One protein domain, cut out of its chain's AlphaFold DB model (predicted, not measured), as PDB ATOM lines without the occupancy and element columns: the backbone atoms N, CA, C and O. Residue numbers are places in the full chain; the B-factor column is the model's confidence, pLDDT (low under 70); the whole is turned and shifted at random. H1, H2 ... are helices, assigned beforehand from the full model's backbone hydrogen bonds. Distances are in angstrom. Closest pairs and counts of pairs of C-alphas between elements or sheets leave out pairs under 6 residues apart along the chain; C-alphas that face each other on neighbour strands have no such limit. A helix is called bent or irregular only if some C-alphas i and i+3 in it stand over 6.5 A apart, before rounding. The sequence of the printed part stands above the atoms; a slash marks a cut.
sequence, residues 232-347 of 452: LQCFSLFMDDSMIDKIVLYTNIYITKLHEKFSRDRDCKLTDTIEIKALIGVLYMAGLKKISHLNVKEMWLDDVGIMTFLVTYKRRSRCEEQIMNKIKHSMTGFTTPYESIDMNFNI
ATOM      1  N   LEU A 232       4.525  22.703 -35.327       90.19
ATOM      2  CA  LEU A 232       5.080  23.409 -34.173       90.19
ATOM      3  C   LEU A 232       3.993  23.808 -33.163       90.19
ATOM      4  O   LEU A 232       4.206  23.710 -31.955       90.19
ATOM      5  N   GLN A 233       2.812  24.201 -33.646       91.31
ATOM      6  CA  GLN A 233       1.654  24.479 -32.792       91.31
ATOM      7  C   GLN A 233       1.174  23.192 -32.117       91.31
ATOM      8  O   GLN A 233       0.925  23.192 -30.915       91.31
ATOM      9  N   CYS A 234       1.134  22.078 -32.856       92.00
ATOM     10  CA  CYS A 234       0.824  20.764 -32.298       92.00
ATOM     11  C   CYS A 234       1.834  20.351 -31.224       92.00
ATOM     12  O   CYS A 234       1.438  19.893 -30.157       92.00
ATOM     13  N   PHE A 235       3.130  20.550 -31.471       90.94
ATOM     14  CA  PHE A 235       4.178  20.268 -30.491       90.94
ATOM     15  C   PHE A 235       4.022  21.117 -29.224       90.94
ATOM     16  O   PHE A 235       4.103  20.592 -28.113       90.94
ATOM     17  N   SER A 236       3.696  22.399 -29.390       91.62
ATOM     18  CA  SER A 236       3.463  23.331 -28.280       91.62
ATOM     19  C   SER A 236       2.267  22.933 -27.410       91.62
ATOM     20  O   SER A 236       2.174  23.377 -26.277       91.62
ATOM     21  N   LEU A 237       1.363  22.065 -27.889       91.06
ATOM     22  CA  LEU A 237       0.294  21.502 -27.059       91.06
ATOM     23  C   LEU A 237       0.787  20.414 -26.095       91.06
ATOM     24  O   LEU A 237       0.121  20.149 -25.092       91.06
ATOM     25  N   PHE A 238       1.887  19.738 -26.415       90.25
ATOM     26  CA  PHE A 238       2.492  18.728 -25.546       90.25
ATOM     27  C   PHE A 238       3.552  19.340 -24.639       90.25
ATOM     28  O   PHE A 238       3.718  18.905 -23.501       90.25
ATOM     29  N   MET A 239       4.257  20.349 -25.149       90.94
ATOM     30  CA  MET A 239       5.317  21.047 -24.448       90.94
ATOM     31  C   MET A 239       5.052  22.550 -24.468       90.94
ATOM     32  O   MET A 239       5.490  23.259 -25.371       90.94
ATOM     33  N   ASP A 240       4.323  23.011 -23.454       92.38
ATOM     34  CA  ASP A 240       4.010  24.426 -23.272       92.38
ATOM     35  C   ASP A 240       5.290  25.222 -22.924       92.38
ATOM     36  O   ASP A 240       6.199  24.708 -22.261       92.38
ATOM     37  N   ASP A 241       5.334  26.509 -23.287       92.50
ATOM     38  CA  ASP A 241       6.484  27.388 -23.006       92.50
ATOM     39  C   ASP A 241       6.823  27.454 -21.508       92.50
ATOM     40  O   ASP A 241       7.991  27.402 -21.136       92.50
ATOM     41  N   SER A 242       5.812  27.418 -20.632       93.69
ATOM     42  CA  SER A 242       6.024  27.393 -19.176       93.69
ATOM     43  C   SER A 242       6.829  26.179 -18.692       93.69
ATOM     44  O   SER A 242       7.544  26.257 -17.690       93.69
ATOM     45  N   MET A 243       6.733  25.040 -19.387       92.75
ATOM     46  CA  MET A 243       7.520  23.855 -19.063       92.75
ATOM     47  C   MET A 243       8.971  24.039 -19.503       92.75
ATOM     48  O   MET A 243       9.884  23.680 -18.761       92.75
ATOM     49  N   ILE A 244       9.184  24.651 -20.668       94.19
ATOM     50  CA  ILE A 244      10.517  24.995 -21.169       94.19
ATOM     51  C   ILE A 244      11.187  25.992 -20.219       94.19
ATOM     52  O   ILE A 244      12.339  25.784 -19.842       94.19
ATOM     53  N   ASP A 245      10.459  27.001 -19.744       95.50
ATOM     54  CA  ASP A 245      10.968  27.989 -18.790       95.50
ATOM     55  C   ASP A 245      11.391  27.346 -17.464       95.50
ATOM     56  O   ASP A 245      12.449  27.668 -16.921       95.50
ATOM     57  N   LYS A 246      10.620  26.374 -16.957       94.62
ATOM     58  CA  LYS A 246      11.006  25.597 -15.766       94.62
ATOM     59  C   LYS A 246      12.276  24.782 -16.003       94.62
ATOM     60  O   LYS A 246      13.139  24.742 -15.126       94.62
ATOM     61  N   ILE A 247      12.408  24.150 -17.170       94.06
ATOM     62  CA  ILE A 247      13.622  23.405 -17.537       94.06
ATOM     63  C   ILE A 247      14.824  24.352 -17.545       94.06
ATOM     64  O   ILE A 247      15.843  24.037 -16.932       94.06
ATOM     65  N   VAL A 248      14.696  25.522 -18.176       94.94
ATOM     66  CA  VAL A 248      15.743  26.554 -18.205       94.94
ATOM     67  C   VAL A 248      16.116  26.990 -16.788       94.94
ATOM     68  O   VAL A 248      17.293  26.973 -16.434       94.94
ATOM     69  N   LEU A 249      15.126  27.310 -15.950       95.19
ATOM     70  CA  LEU A 249      15.338  27.763 -14.574       95.19
ATOM     71  C   LEU A 249      16.146  26.750 -13.755       95.19
ATOM     72  O   LEU A 249      17.189  27.092 -13.194       95.19
ATOM     73  N   TYR A 250      15.697  25.494 -13.701       95.00
ATOM     74  CA  TYR A 250      16.378  24.464 -12.913       95.00
ATOM     75  C   TYR A 250      17.742  24.089 -13.495       95.00
ATOM     76  O   TYR A 250      18.690  23.848 -12.741       95.00
ATOM     77  N   THR A 251      17.881  24.111 -14.822       92.06
ATOM     78  CA  THR A 251      19.171  23.895 -15.487       92.06
ATOM     79  C   THR A 251      20.158  25.002 -15.126       92.06
ATOM     80  O   THR A 251      21.299  24.710 -14.776       92.06
ATOM     81  N   ASN A 252      19.722  26.262 -15.099       93.88
ATOM     82  CA  ASN A 252      20.558  27.402 -14.722       93.88
ATOM     83  C   ASN A 252      20.981  27.368 -13.247       93.88
ATOM     84  O   ASN A 252      22.144  27.646 -12.938       93.88
ATOM     85  N   ILE A 253      20.095  26.940 -12.339       93.50
ATOM     86  CA  ILE A 253      20.451  26.695 -10.930       93.50
ATOM     87  C   ILE A 253      21.558  25.635 -10.834       93.50
ATOM     88  O   ILE A 253      22.515  25.797 -10.076       93.50
ATOM     89  N   TYR A 254      21.457  24.555 -11.611       90.44
ATOM     90  CA  TYR A 254      22.466  23.498 -11.619       90.44
ATOM     91  C   TYR A 254      23.797  23.949 -12.237       90.44
ATOM     92  O   TYR A 254      24.858  23.685 -11.672       90.44
ATOM     93  N   ILE A 255      23.752  24.684 -13.351       88.62
ATOM     94  CA  ILE A 255      24.934  25.270 -14.000       88.62
ATOM     95  C   ILE A 255      25.680  26.179 -13.024       88.62
ATOM     96  O   ILE A 255      26.893  26.058 -12.898       88.62
ATOM     97  N   THR A 256      24.957  27.009 -12.269       90.56
ATOM     98  CA  THR A 256      25.556  27.904 -11.265       90.56
ATOM     99  C   THR A 256      26.345  27.121 -10.211       90.56
ATOM    100  O   THR A 256      27.459  27.501  -9.873       90.56
ATOM    101  N   LYS A 257      25.830  25.971  -9.753       90.56
ATOM    102  CA  LYS A 257      26.540  25.088  -8.803       90.56
ATOM    103  C   LYS A 257      27.761  24.399  -9.408       90.56
ATOM    104  O   LYS A 257      28.689  24.036  -8.692       90.56
ATOM    105  N   LEU A 258      27.740  24.140 -10.712       87.12
ATOM    106  CA  LEU A 258      28.851  23.507 -11.414       87.12
ATOM    107  C   LEU A 258      29.913  24.503 -11.879       87.12
ATOM    108  O   LEU A 258      31.013  24.063 -12.203       87.12
ATOM    109  N   HIS A 259      29.599  25.800 -11.924       86.38
ATOM    110  CA  HIS A 259      30.472  26.855 -12.443       86.38
ATOM    111  C   HIS A 259      31.874  26.805 -11.828       86.38
ATOM    112  O   HIS A 259      32.858  26.792 -12.562       86.38
ATOM    113  N   GLU A 260      31.961  26.591 -10.512       87.50
ATOM    114  CA  GLU A 260      33.221  26.481  -9.760       87.50
ATOM    115  C   GLU A 260      34.147  25.347 -10.240       87.50
ATOM    116  O   GLU A 260      35.362  25.410 -10.059       87.50
ATOM    117  N   LYS A 261      33.600  24.298 -10.869       88.06
ATOM    118  CA  LYS A 261      34.379  23.145 -11.354       88.06
ATOM    119  C   LYS A 261      35.011  23.383 -12.722       88.06
ATOM    120  O   LYS A 261      35.850  22.587 -13.146       88.06
ATOM    121  N   PHE A 262      34.606  24.430 -13.435       84.75
ATOM    122  CA  PHE A 262      35.088  24.708 -14.780       84.75
ATOM    123  C   PHE A 262      36.091  25.857 -14.769       84.75
ATOM    124  O   PHE A 262      35.794  26.969 -14.355       84.75
ATOM    125  N   SER A 263      37.281  25.618 -15.321       84.06
ATOM    126  CA  SER A 263      38.317  26.655 -15.428       84.06
ATOM    127  C   SER A 263      37.978  27.751 -16.447       84.06
ATOM    128  O   SER A 263      38.626  28.793 -16.473       84.06
ATOM    129  N   ARG A 264      37.016  27.505 -17.347       81.75
ATOM    130  CA  ARG A 264      36.637  28.418 -18.432       81.75
ATOM    131  C   ARG A 264      35.158  28.758 -18.342       81.75
ATOM    132  O   ARG A 264      34.312  27.890 -18.528       81.75
ATOM    133  N   ASP A 265      34.867  30.047 -18.214       79.06
ATOM    134  CA  ASP A 265      33.498  30.567 -18.120       79.06
ATOM    135  C   ASP A 265      32.622  30.186 -19.328       79.06
ATOM    136  O   ASP A 265      31.456  29.818 -19.203       79.06
ATOM    137  N   ARG A 266      33.223  30.146 -20.525       81.56
ATOM    138  CA  ARG A 266      32.516  29.759 -21.755       81.56
ATOM    139  C   ARG A 266      31.936  28.341 -21.712       81.56
ATOM    140  O   ARG A 266      30.968  28.081 -22.421       81.56
ATOM    141  N   ASP A 267      32.540  27.453 -20.925       77.50
ATOM    142  CA  ASP A 267      32.147  26.049 -20.836       77.50
ATOM    143  C   ASP A 267      30.948  25.876 -19.893       77.50
ATOM    144  O   ASP A 267      30.224  24.886 -19.983       77.50
ATOM    145  N   CYS A 268      30.679  26.874 -19.044       86.12
ATOM    146  CA  CYS A 268      29.631  26.861 -18.030       86.12
ATOM    147  C   CYS A 268      28.694  28.079 -18.114       86.12
ATOM    148  O   CYS A 268      28.202  28.571 -17.107       86.12
ATOM    149  N   LYS A 269      28.399  28.543 -19.336       90.12
ATOM    150  CA  LYS A 269      27.365  29.567 -19.549       90.12
ATOM    151  C   LYS A 269      25.970  29.080 -19.162       90.12
ATOM    152  O   LYS A 269      25.667  27.894 -19.333       90.12
ATOM    153  N   LEU A 270      25.159  30.018 -18.677       90.38
ATOM    154  CA  LEU A 270      23.726  29.834 -18.471       90.38
ATOM    155  C   LEU A 270      23.038  29.533 -19.804       90.38
ATOM    156  O   LEU A 270      23.517  29.942 -20.859       90.38
ATOM    157  N   THR A 271      21.944  28.791 -19.711       92.12
ATOM    158  CA  THR A 271      21.120  28.367 -20.839       92.12
ATOM    159  C   THR A 271      19.902  29.258 -21.019       92.12
ATOM    160  O   THR A 271      19.318  29.718 -20.034       92.12
ATOM    161  N   ASP A 272      19.493  29.417 -22.277       92.62
ATOM    162  CA  ASP A 272      18.298  30.162 -22.680       92.62
ATOM    163  C   ASP A 272      17.197  29.234 -23.214       92.62
ATOM    164  O   ASP A 272      17.436  28.089 -23.611       92.62
ATOM    165  N   THR A 273      15.969  29.751 -23.306       93.00
ATOM    166  CA  THR A 273      14.823  29.033 -23.893       93.00
ATOM    167  C   THR A 273      15.086  28.597 -25.334       93.00
ATOM    168  O   THR A 273      14.682  27.505 -25.733       93.00
ATOM    169  N   ILE A 274      15.809  29.412 -26.106       91.12
ATOM    170  CA  ILE A 274      16.211  29.106 -27.484       91.12
ATOM    171  C   ILE A 274      17.166  27.909 -27.513       91.12
ATOM    172  O   ILE A 274      17.001  27.022 -28.346       91.12
ATOM    173  N   GLU A 275      18.126  27.849 -26.589       88.75
ATOM    174  CA  GLU A 275      19.093  26.750 -26.517       88.75
ATOM    175  C   GLU A 275      18.419  25.433 -26.117       88.75
ATOM    176  O   GLU A 275      18.685  24.396 -26.725       88.75
ATOM    177  N   ILE A 276      17.488  25.466 -25.155       91.81
ATOM    178  CA  ILE A 276      16.711  24.279 -24.768       91.81
ATOM    179  C   ILE A 276      15.794  23.818 -25.910       91.81
ATOM    180  O   ILE A 276      15.728  22.621 -26.196       91.81
ATOM    181  N   LYS A 277      15.136  24.740 -26.628       90.06
ATOM    182  CA  LYS A 277      14.346  24.406 -27.827       90.06
ATOM    183  C   LYS A 277      15.221  23.794 -28.928       90.06
ATOM    184  O   LYS A 277      14.835  22.787 -29.522       90.06
ATOM    185  N   ALA A 278      16.411  24.347 -29.166       88.56
ATOM    186  CA  ALA A 278      17.367  23.810 -30.133       88.56
ATOM    187  C   ALA A 278      17.836  22.399 -29.746       88.56
ATOM    188  O   ALA A 278      17.850  21.498 -30.586       88.56
ATOM    189  N   LEU A 279      18.134  22.179 -28.464       88.38
ATOM    190  CA  LEU A 279      18.492  20.872 -27.924       88.38
ATOM    191  C   LEU A 279      17.397  19.825 -28.168       88.38
ATOM    192  O   LEU A 279      17.690  18.721 -28.627       88.38
ATOM    193  N   ILE A 280      16.138  20.163 -27.882       91.12
ATOM    194  CA  ILE A 280      14.998  19.274 -28.144       91.12
ATOM    195  C   ILE A 280      14.909  18.945 -29.640       91.12
ATOM    196  O   ILE A 280      14.690  17.788 -30.001       91.12
ATOM    197  N   GLY A 281      15.149  19.929 -30.511       89.56
ATOM    198  CA  GLY A 281      15.228  19.721 -31.957       89.56
ATOM    199  C   GLY A 281      16.305  18.707 -32.358       89.56
ATOM    200  O   GLY A 281      16.027  17.791 -33.131       89.56
ATOM    201  N   VAL A 282      17.510  18.805 -31.784       85.62
ATOM    202  CA  VAL A 282      18.598  17.837 -32.023       85.62
ATOM    203  C   VAL A 282      18.197  16.430 -31.569       85.62
ATOM    204  O   VAL A 282      18.400  15.467 -32.310       85.62
ATOM    205  N   LEU A 283      17.573  16.297 -30.395       88.62
ATOM    206  CA  LEU A 283      17.086  15.008 -29.887       88.62
ATOM    207  C   LEU A 283      16.004  14.403 -30.792       88.62
ATOM    208  O   LEU A 283      16.035  13.204 -31.077       88.62
ATOM    209  N   TYR A 284      15.086  15.230 -31.290       89.94
ATOM    210  CA  TYR A 284      14.046  14.794 -32.216       89.94
ATOM    211  C   TYR A 284      14.653  14.263 -33.518       89.94
ATOM    212  O   TYR A 284      14.325  13.165 -33.970       89.94
ATOM    213  N   MET A 285      15.619  14.992 -34.076       84.62
ATOM    214  CA  MET A 285      16.336  14.570 -35.277       84.62
ATOM    215  C   MET A 285      17.147  13.290 -35.041       84.62
ATOM    216  O   MET A 285      17.215  12.438 -35.929       84.62
ATOM    217  N   ALA A 286      17.733  13.117 -33.851       86.62
ATOM    218  CA  ALA A 286      18.472  11.907 -33.503       86.62
ATOM    219  C   ALA A 286      17.547  10.679 -33.470       86.62
ATOM    220  O   ALA A 286      17.906   9.619 -33.991       86.62
ATOM    221  N   GLY A 287      16.332  10.844 -32.937       87.81
ATOM    222  CA  GLY A 287      15.276   9.833 -32.987       87.81
ATOM    223  C   GLY A 287      14.841   9.513 -34.419       87.81
ATOM    224  O   GLY A 287      14.829   8.346 -34.811       87.81
ATOM    225  N   LEU A 288      14.576  10.540 -35.235       86.88
ATOM    226  CA  LEU A 288      14.176  10.378 -36.640       86.88
ATOM    227  C   LEU A 288      15.217   9.626 -37.473       86.88
ATOM    228  O   LEU A 288      14.876   8.804 -38.320       86.88
ATOM    229  N   LYS A 289      16.500   9.895 -37.229       84.25
ATOM    230  CA  LYS A 289      17.610   9.260 -37.945       84.25
ATOM    231  C   LYS A 289      18.003   7.903 -37.359       84.25
ATOM    232  O   LYS A 289      18.906   7.271 -37.895       84.25
ATOM    233  N   LYS A 290      17.315   7.441 -36.305       88.50
ATOM    234  CA  LYS A 290      17.615   6.199 -35.574       88.50
ATOM    235  C   LYS A 290      19.067   6.150 -35.072       88.50
ATOM    236  O   LYS A 290      19.670   5.083 -35.014       88.50
ATOM    237  N   ILE A 291      19.622   7.309 -34.700       86.31
ATOM    238  CA  ILE A 291      21.000   7.448 -34.201       86.31
ATOM    239  C   ILE A 291      21.072   7.702 -32.690       86.31
ATOM    240  O   ILE A 291      22.105   8.122 -32.181       86.31
ATOM    241  N   SER A 292      19.999   7.418 -31.949       86.62
ATOM    242  CA  SER A 292      19.934   7.574 -30.486       86.62
ATOM    243  C   SER A 292      20.998   6.774 -29.724       86.62
ATOM    244  O   SER A 292      21.338   7.123 -28.598       86.62
ATOM    245  N   HIS A 293      21.509   5.698 -30.325       85.50
ATOM    246  CA  HIS A 293      22.518   4.819 -29.734       85.50
ATOM    247  C   HIS A 293      23.958   5.201 -30.094       85.50
ATOM    248  O   HIS A 293      24.887   4.619 -29.536       85.50
ATOM    249  N   LEU A 294      24.157   6.138 -31.028       83.94
ATOM    250  CA  LEU A 294      25.498   6.556 -31.420       83.94
ATOM    251  C   LEU A 294      26.143   7.372 -30.303       83.94
ATOM    252  O   LEU A 294      25.483   8.094 -29.550       83.94
ATOM    253  N   ASN A 295      27.467   7.277 -30.216       84.88
ATOM    254  CA  ASN A 295      28.205   8.130 -29.305       84.88
ATOM    255  C   ASN A 295      28.043   9.590 -29.742       84.88
ATOM    256  O   ASN A 295      28.108   9.905 -30.928       84.88
ATOM    257  N   VAL A 296      27.901  10.499 -28.777       81.44
ATOM    258  CA  VAL A 296      27.783  11.939 -29.039       81.44
ATOM    259  C   VAL A 296      28.938  12.408 -29.927       81.44
ATOM    260  O   VAL A 296      28.707  13.110 -30.899       81.44
ATOM    261  N   LYS A 297      30.169  11.941 -29.684       80.69
ATOM    262  CA  LYS A 297      31.329  12.299 -30.518       80.69
ATOM    263  C   LYS A 297      31.180  11.885 -31.981       80.69
ATOM    264  O   LYS A 297      31.575  12.640 -32.856       80.69
ATOM    265  N   GLU A 298      30.599  10.716 -32.235       79.44
ATOM    266  CA  GLU A 298      30.351  10.209 -33.590       79.44
ATOM    267  C   GLU A 298      29.212  10.972 -34.270       79.44
ATOM    268  O   GLU A 298      29.263  11.218 -35.472       79.44
ATOM    269  N   MET A 299      28.215  11.407 -33.492       78.25
ATOM    270  CA  MET A 299      27.100  12.223 -33.978       78.25
ATOM    271  C   MET A 299      27.563  13.576 -34.550       78.25
ATOM    272  O   MET A 299      26.919  14.104 -35.456       78.25
ATOM    273  N   TRP A 300      28.681  14.109 -34.046       75.44
ATOM    274  CA  TRP A 300      29.233  15.424 -34.395       75.44
ATOM    275  C   TRP A 300      30.449  15.379 -35.335       75.44
ATOM    276  O   TRP A 300      31.132  16.391 -35.488       75.44
ATOM    277  N   LEU A 301      30.757  14.236 -35.958       77.00
ATOM    278  CA  LEU A 301      31.852  14.157 -36.932       77.00
ATOM    279  C   LEU A 301      31.503  14.923 -38.217       77.00
ATOM    280  O   LEU A 301      30.415  14.766 -38.763       77.00
ATOM    281  N   ASP A 302      32.442  15.723 -38.725       64.38
ATOM    282  CA  ASP A 302      32.242  16.583 -39.902       64.38
ATOM    283  C   ASP A 302      31.969  15.789 -41.195       64.38
ATOM    284  O   ASP A 302      31.248  16.261 -42.072       64.38
ATOM    285  N   ASP A 303      32.497  14.569 -41.285       57.72
ATOM    286  CA  ASP A 303      32.582  13.818 -42.545       57.72
ATOM    287  C   ASP A 303      31.321  12.983 -42.839       57.72
ATOM    288  O   ASP A 303      31.041  12.623 -43.980       57.72
ATOM    289  N   VAL A 304      30.547  12.674 -41.794       58.69
ATOM    290  CA  VAL A 304      29.313  11.863 -41.855       58.69
ATOM    291  C   VAL A 304      28.132  12.605 -41.228       58.69
ATOM    292  O   VAL A 304      26.989  12.169 -41.355       58.69
ATOM    293  N   GLY A 305      28.397  13.721 -40.543       54.59
ATOM    294  CA  GLY A 305      27.528  14.351 -39.564       54.59
ATOM    295  C   GLY A 305      26.147  14.688 -40.091       54.59
ATOM    296  O   GLY A 305      25.873  15.785 -40.572       54.59
ATOM    297  N   ILE A 306      25.239  13.741 -39.891       57.09
ATOM    298  CA  ILE A 306      23.804  13.889 -40.109       57.09
ATOM    299  C   ILE A 306      23.271  15.107 -39.325       57.09
ATOM    300  O   ILE A 306      22.311  15.737 -39.763       57.09
ATOM    301  N   MET A 307      23.926  15.468 -38.211       55.25
ATOM    302  CA  MET A 307      23.631  16.661 -37.407       55.25
ATOM    303  C   MET A 307      24.395  17.915 -37.840       55.25
ATOM    304  O   MET A 307      23.890  19.023 -37.668       55.25
ATOM    305  N   THR A 308      25.567  17.773 -38.465       53.19
ATOM    306  CA  THR A 308      26.367  18.903 -38.956       53.19
ATOM    307  C   THR A 308      25.607  19.687 -40.024       53.19
ATOM    308  O   THR A 308      25.637  20.911 -40.006       53.19
ATOM    309  N   PHE A 309      24.822  19.020 -40.881       49.47
ATOM    310  CA  PHE A 309      23.954  19.689 -41.866       49.47
ATOM    311  C   PHE A 309      22.833  20.547 -41.256       49.47
ATOM    312  O   PHE A 309      22.321  21.427 -41.940       49.47
ATOM    313  N   LEU A 310      22.451  20.310 -39.998       50.53
ATOM    314  CA  LEU A 310      21.387  21.051 -39.306       50.53
ATOM    315  C   LEU A 310      21.948  22.181 -38.433       50.53
ATOM    316  O   LEU A 310      21.288  23.195 -38.231       50.53
ATOM    317  N   VAL A 311      23.188  22.026 -37.965       52.09
ATOM    318  CA  VAL A 311      23.915  22.992 -37.123       52.09
ATOM    319  C   VAL A 311      24.831  23.919 -37.942       52.09
ATOM    320  O   VAL A 311      25.440  24.856 -37.426       52.09
ATOM    321  N   THR A 312      24.892  23.755 -39.266       43.38
ATOM    322  CA  THR A 312      25.674  24.623 -40.166       43.38
ATOM    323  C   THR A 312      25.262  26.098 -40.151       43.38
ATOM    324  O   THR A 312      26.020  26.926 -40.669       43.38
ATOM    325  N   TYR A 313      24.177  26.493 -39.472       38.69
ATOM    326  CA  TYR A 313      24.009  27.891 -39.076       38.69
ATOM    327  C   TYR A 313      24.898  28.235 -37.868       38.69
ATOM    328  O   TYR A 313      24.470  28.313 -36.722       38.69
ATOM    329  N   LYS A 314      26.158  28.536 -38.206       36.84
ATOM    330  CA  LYS A 314      27.205  29.138 -37.369       36.84
ATOM    331  C   LYS A 314      27.907  28.157 -36.428       36.84
ATOM    332  O   LYS A 314      27.707  28.144 -35.221       36.84
ATOM    333  N   ARG A 315      28.905  27.489 -37.013       40.19
ATOM    334  CA  ARG A 315      30.078  26.875 -36.370       40.19
ATOM    335  C   ARG A 315      30.755  27.881 -35.420       40.19
ATOM    336  O   ARG A 315      31.745  28.529 -35.758       40.19
ATOM    337  N   ARG A 316      30.197  28.067 -34.224       36.22
ATOM    338  CA  ARG A 316      30.813  28.817 -33.134       36.22
ATOM    339  C   ARG A 316      30.678  28.004 -31.858       36.22
ATOM    340  O   ARG A 316      29.705  28.098 -31.123       36.22
ATOM    341  N   SER A 317      31.804  27.366 -31.557       37.22
ATOM    342  CA  SER A 317      32.214  26.767 -30.287       37.22
ATOM    343  C   SER A 317      31.747  25.342 -30.014       37.22
ATOM    344  O   SER A 317      30.586  24.999 -30.164       37.22
ATOM    345  N   ARG A 318      32.672  24.597 -29.405       48.06
ATOM    346  CA  ARG A 318      32.513  23.411 -28.546       48.06
ATOM    347  C   ARG A 318      31.419  23.510 -27.453       48.06
ATOM    348  O   ARG A 318      31.380  22.662 -26.572       48.06
ATOM    349  N   CYS A 319      30.553  24.524 -27.486       41.66
ATOM    350  CA  CYS A 319      29.470  24.750 -26.535       41.66
ATOM    351  C   CYS A 319      28.365  23.690 -26.637       41.66
ATOM    352  O   CYS A 319      27.719  23.419 -25.639       41.66
ATOM    353  N   GLU A 320      28.182  23.013 -27.770       47.41
ATOM    354  CA  GLU A 320      27.115  22.006 -27.929       47.41
ATOM    355  C   GLU A 320      27.509  20.617 -27.410       47.41
ATOM    356  O   GLU A 320      26.720  19.955 -26.735       47.41
ATOM    357  N   GLU A 321      28.774  20.216 -27.595       46.97
ATOM    358  CA  GLU A 321      29.350  19.075 -26.871       46.97
ATOM    359  C   GLU A 321      29.328  19.345 -25.356       46.97
ATOM    360  O   GLU A 321      29.116  18.434 -24.561       46.97
ATOM    361  N   GLN A 322      29.465  20.610 -24.942       52.19
ATOM    362  CA  GLN A 322      29.308  21.035 -23.550       52.19
ATOM    363  C   GLN A 322      27.851  21.047 -23.089       52.19
ATOM    364  O   GLN A 322      27.624  20.674 -21.950       52.19
ATOM    365  N   ILE A 323      26.866  21.393 -23.923       51.12
ATOM    366  CA  ILE A 323      25.436  21.265 -23.593       51.12
ATOM    367  C   ILE A 323      25.094  19.787 -23.384       51.12
ATOM    368  O   ILE A 323      24.546  19.435 -22.346       51.12
ATOM    369  N   MET A 324      25.506  18.892 -24.286       51.34
ATOM    370  CA  MET A 324      25.272  17.451 -24.123       51.34
ATOM    371  C   MET A 324      26.095  16.832 -22.990       51.34
ATOM    372  O   MET A 324      25.594  15.950 -22.299       51.34
ATOM    373  N   ASN A 325      27.313  17.310 -22.712       52.44
ATOM    374  CA  ASN A 325      28.064  16.899 -21.522       52.44
ATOM    375  C   ASN A 325      27.450  17.462 -20.231       52.44
ATOM    376  O   ASN A 325      27.380  16.728 -19.250       52.44
ATOM    377  N   LYS A 326      26.936  18.698 -20.226       52.72
ATOM    378  CA  LYS A 326      26.137  19.276 -19.129       52.72
ATOM    379  C   LYS A 326      24.878  18.452 -18.899       52.72
ATOM    380  O   LYS A 326      24.572  18.154 -17.756       52.72
ATOM    381  N   ILE A 327      24.203  18.005 -19.957       51.06
ATOM    382  CA  ILE A 327      23.042  17.107 -19.887       51.06
ATOM    383  C   ILE A 327      23.447  15.739 -19.362       51.06
ATOM    384  O   ILE A 327      22.788  15.218 -18.476       51.06
ATOM    385  N   LYS A 328      24.565  15.178 -19.825       50.50
ATOM    386  CA  LYS A 328      25.077  13.895 -19.340       50.50
ATOM    387  C   LYS A 328      25.438  13.948 -17.853       50.50
ATOM    388  O   LYS A 328      25.214  12.964 -17.171       50.50
ATOM    389  N   HIS A 329      25.941  15.080 -17.350       43.88
ATOM    390  CA  HIS A 329      26.241  15.299 -15.925       43.88
ATOM    391  C   HIS A 329      25.034  15.791 -15.109       43.88
ATOM    392  O   HIS A 329      25.045  15.695 -13.887       43.88
ATOM    393  N   SER A 330      24.012  16.348 -15.757       42.38
ATOM    394  CA  SER A 330      22.742  16.751 -15.146       42.38
ATOM    395  C   SER A 330      21.842  15.524 -14.969       42.38
ATOM    396  O   SER A 330      21.445  15.201 -13.856       42.38
ATOM    397  N   MET A 331      21.640  14.736 -16.029       35.56
ATOM    398  CA  MET A 331      20.816  13.522 -16.037       35.56
ATOM    399  C   MET A 331      21.376  12.385 -15.173       35.56
ATOM    400  O   MET A 331      20.593  11.613 -14.633       35.56
ATOM    401  N   THR A 332      22.697  12.274 -14.986       39.69
ATOM    402  CA  THR A 332      23.276  11.286 -14.051       39.69
ATOM    403  C   THR A 332      23.116  11.673 -12.576       39.69
ATOM    404  O   THR A 332      23.310  10.820 -11.715       39.69
ATOM    405  N   GLY A 333      22.750  12.928 -12.281       34.34
ATOM    406  CA  GLY A 333      22.483  13.438 -10.930       34.34
ATOM    407  C   GLY A 333      20.997  13.614 -10.587       34.34
ATOM    408  O   GLY A 333      20.674  13.858  -9.427       34.34
ATOM    409  N   PHE A 334      20.086  13.467 -11.557       37.50
ATOM    410  CA  PHE A 334      18.633  13.477 -11.338       37.50
ATOM    411  C   PHE A 334      18.152  12.124 -10.777       37.50
ATOM    412  O   PHE A 334      17.433  11.373 -11.428       37.50
ATOM    413  N   THR A 335      18.574  11.788  -9.557       32.44
ATOM    414  CA  THR A 335      18.007  10.677  -8.767       32.44
ATOM    415  C   THR A 335      17.127  11.161  -7.610       32.44
ATOM    416  O   THR A 335      16.631  10.350  -6.834       32.44
ATOM    417  N   THR A 336      16.881  12.471  -7.493       35.88
ATOM    418  CA  THR A 336      15.894  13.027  -6.553       35.88
ATOM    419  C   THR A 336      14.478  12.966  -7.137       35.88
ATOM    420  O   THR A 336      14.334  13.030  -8.360       35.88
ATOM    421  N   PRO A 337      13.428  12.854  -6.300       40.31
ATOM    422  CA  PRO A 337      12.095  12.487  -6.759       40.31
ATOM    423  C   PRO A 337      11.535  13.556  -7.701       40.31
ATOM    424  O   PRO A 337      11.554  14.746  -7.393       40.31
ATOM    425  N   TYR A 338      11.009  13.112  -8.841       46.62
ATOM    426  CA  TYR A 338      10.377  13.912  -9.899       46.62
ATOM    427  C   TYR A 338       9.107  14.677  -9.456       46.62
ATOM    428  O   TYR A 338       8.400  15.224 -10.291       46.62
ATOM    429  N   GLU A 339       8.816  14.758  -8.160       42.06
ATOM    430  CA  GLU A 339       7.561  15.281  -7.608       42.06
ATOM    431  C   GLU A 339       7.374  16.796  -7.805       42.06
ATOM    432  O   GLU A 339       6.248  17.274  -7.846       42.06
ATOM    433  N   SER A 340       8.454  17.574  -7.957       41.53
ATOM    434  CA  SER A 340       8.364  19.040  -8.128       41.53
ATOM    435  C   SER A 340       8.278  19.497  -9.587       41.53
ATOM    436  O   SER A 340       7.813  20.607  -9.874       41.53
ATOM    437  N   ILE A 341       8.684  18.638 -10.524       45.50
ATOM    438  CA  ILE A 341       8.312  18.785 -11.924       45.50
ATOM    439  C   ILE A 341       7.054  17.947 -12.079       45.50
ATOM    440  O   ILE A 341       7.099  16.839 -12.605       45.50
ATOM    441  N   ASP A 342       5.922  18.499 -11.641       39.66
ATOM    442  CA  ASP A 342       4.615  18.123 -12.173       39.66
ATOM    443  C   ASP A 342       4.659  18.432 -13.683       39.66
ATOM    444  O   ASP A 342       4.171  19.457 -14.173       39.66
ATOM    445  N   MET A 343       5.353  17.574 -14.441       46.09
ATOM    446  CA  MET A 343       5.155  17.397 -15.862       46.09
ATOM    447  C   MET A 343       3.716  16.968 -15.910       46.09
ATOM    448  O   MET A 343       3.370  15.842 -15.569       46.09
ATOM    449  N   ASN A 344       2.869  17.947 -16.160       44.56
ATOM    450  CA  ASN A 344       1.443  17.847 -16.024       44.56
ATOM    451  C   ASN A 344       1.001  16.906 -17.159       44.56
ATOM    452  O   ASN A 344       0.558  17.352 -18.210       44.56
ATOM    453  N   PHE A 345       1.165  15.588 -16.984       45.91
ATOM    454  CA  PHE A 345       0.722  14.537 -17.907       45.91
ATOM    455  C   PHE A 345      -0.800  14.626 -18.112       45.91
ATOM    456  O   PHE A 345      -1.343  14.147 -19.102       45.91
ATOM    457  N   ASN A 346      -1.479  15.356 -17.224       49.53
ATOM    458  CA  ASN A 346      -2.833  15.856 -17.388       49.53
ATOM    459  C   ASN A 346      -3.043  16.742 -18.628       49.53
ATOM    460  O   ASN A 346      -4.170  16.810 -19.100       49.53
ATOM    461  N   ILE A 347      -2.037  17.433 -19.168       56.34
ATOM    462  CA  ILE A 347      -2.179  18.304 -20.347       56.34
ATOM    463  C   ILE A 347      -2.545  17.483 -21.596       56.34
ATOM    464  O   ILE A 347      -3.595  17.764 -22.181       56.34
TER     465      ILE A 347
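This is residues 232 to 347 of the 452 residues of an uncharacterized protein of Spodoptera exigua (UniProt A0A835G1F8). A long helix, H2, makes one side of the model, and H4 and H7 reach away from it at about right angles, H4 from nearer its first residue and H7 from farther along. H3 folds back at the last turns of H2, H1 joins its first residue, H5 and H6 lie away from H2, and a tail sticks out at residues 331 to 340. The 116 printed residues hold seven named helices, H1 to H7 in chain order, and no named strand: all helix. The whole is compact, with a radius of gyration of the C-alphas of 15.3 A, and spans 43 by 39 by 25 A.

H1, residues 232 to 238, and H2, residues 241 to 261, meet only through their link. H2 touches H3, residues 265 to 268, with residues 255 to 259 alone; the closest C-alphas, of His 259 and Cys 268, are 5.6 A apart. H2 touches H4, residues 273 to 288, about perpendicular at 80 degrees, closest at the C-alphas of Val 248 and Thr 273, 6.3 A. H7, residues 319 to 331, only just touches H2, with 3 pairs of C-alphas within 8 A, the closest those of Tyr 254 and Ser 330, 7.6 A, about perpendicular at 86 degrees. H7 only just touches H3 too, and also H5, residues 296 to 299, each with 3 pairs of C-alphas within 8 A; the closest are Asp 267 and Gln 322, 6.4 A, and Val 296 and Glu 321, 7.6 A. H4 is near H7 and near H6, residues 308 to 311. Every O i to N i+4 pair is within hydrogen-bond range in H4 and H7, against 2 of 3 in H1 and 15 of 17 in H2; H3, H5 and H6 are too short for such a pair.

H1 begins with C-alpha 232 at (5.080, 23.409, -34.173). H2 is 30.5 A long with a kink of 29 degrees near residue 255, and is only just irregular, C-alphas 257 and 260 being 6.9 A apart. H4 is 22.6 A long; H7, 17.6 A, ends with C-alpha 331 at (20.816, 13.522, -16.037).

The farthest C-alphas, of Asp 303 and Asn 346, are 43.5 A apart. The printed part has no cut and no long link between helices, but residues 332 to 347 hold no named element. Mean pLDDT of the printed part is 71.7; residues 302 to 347 are under 70.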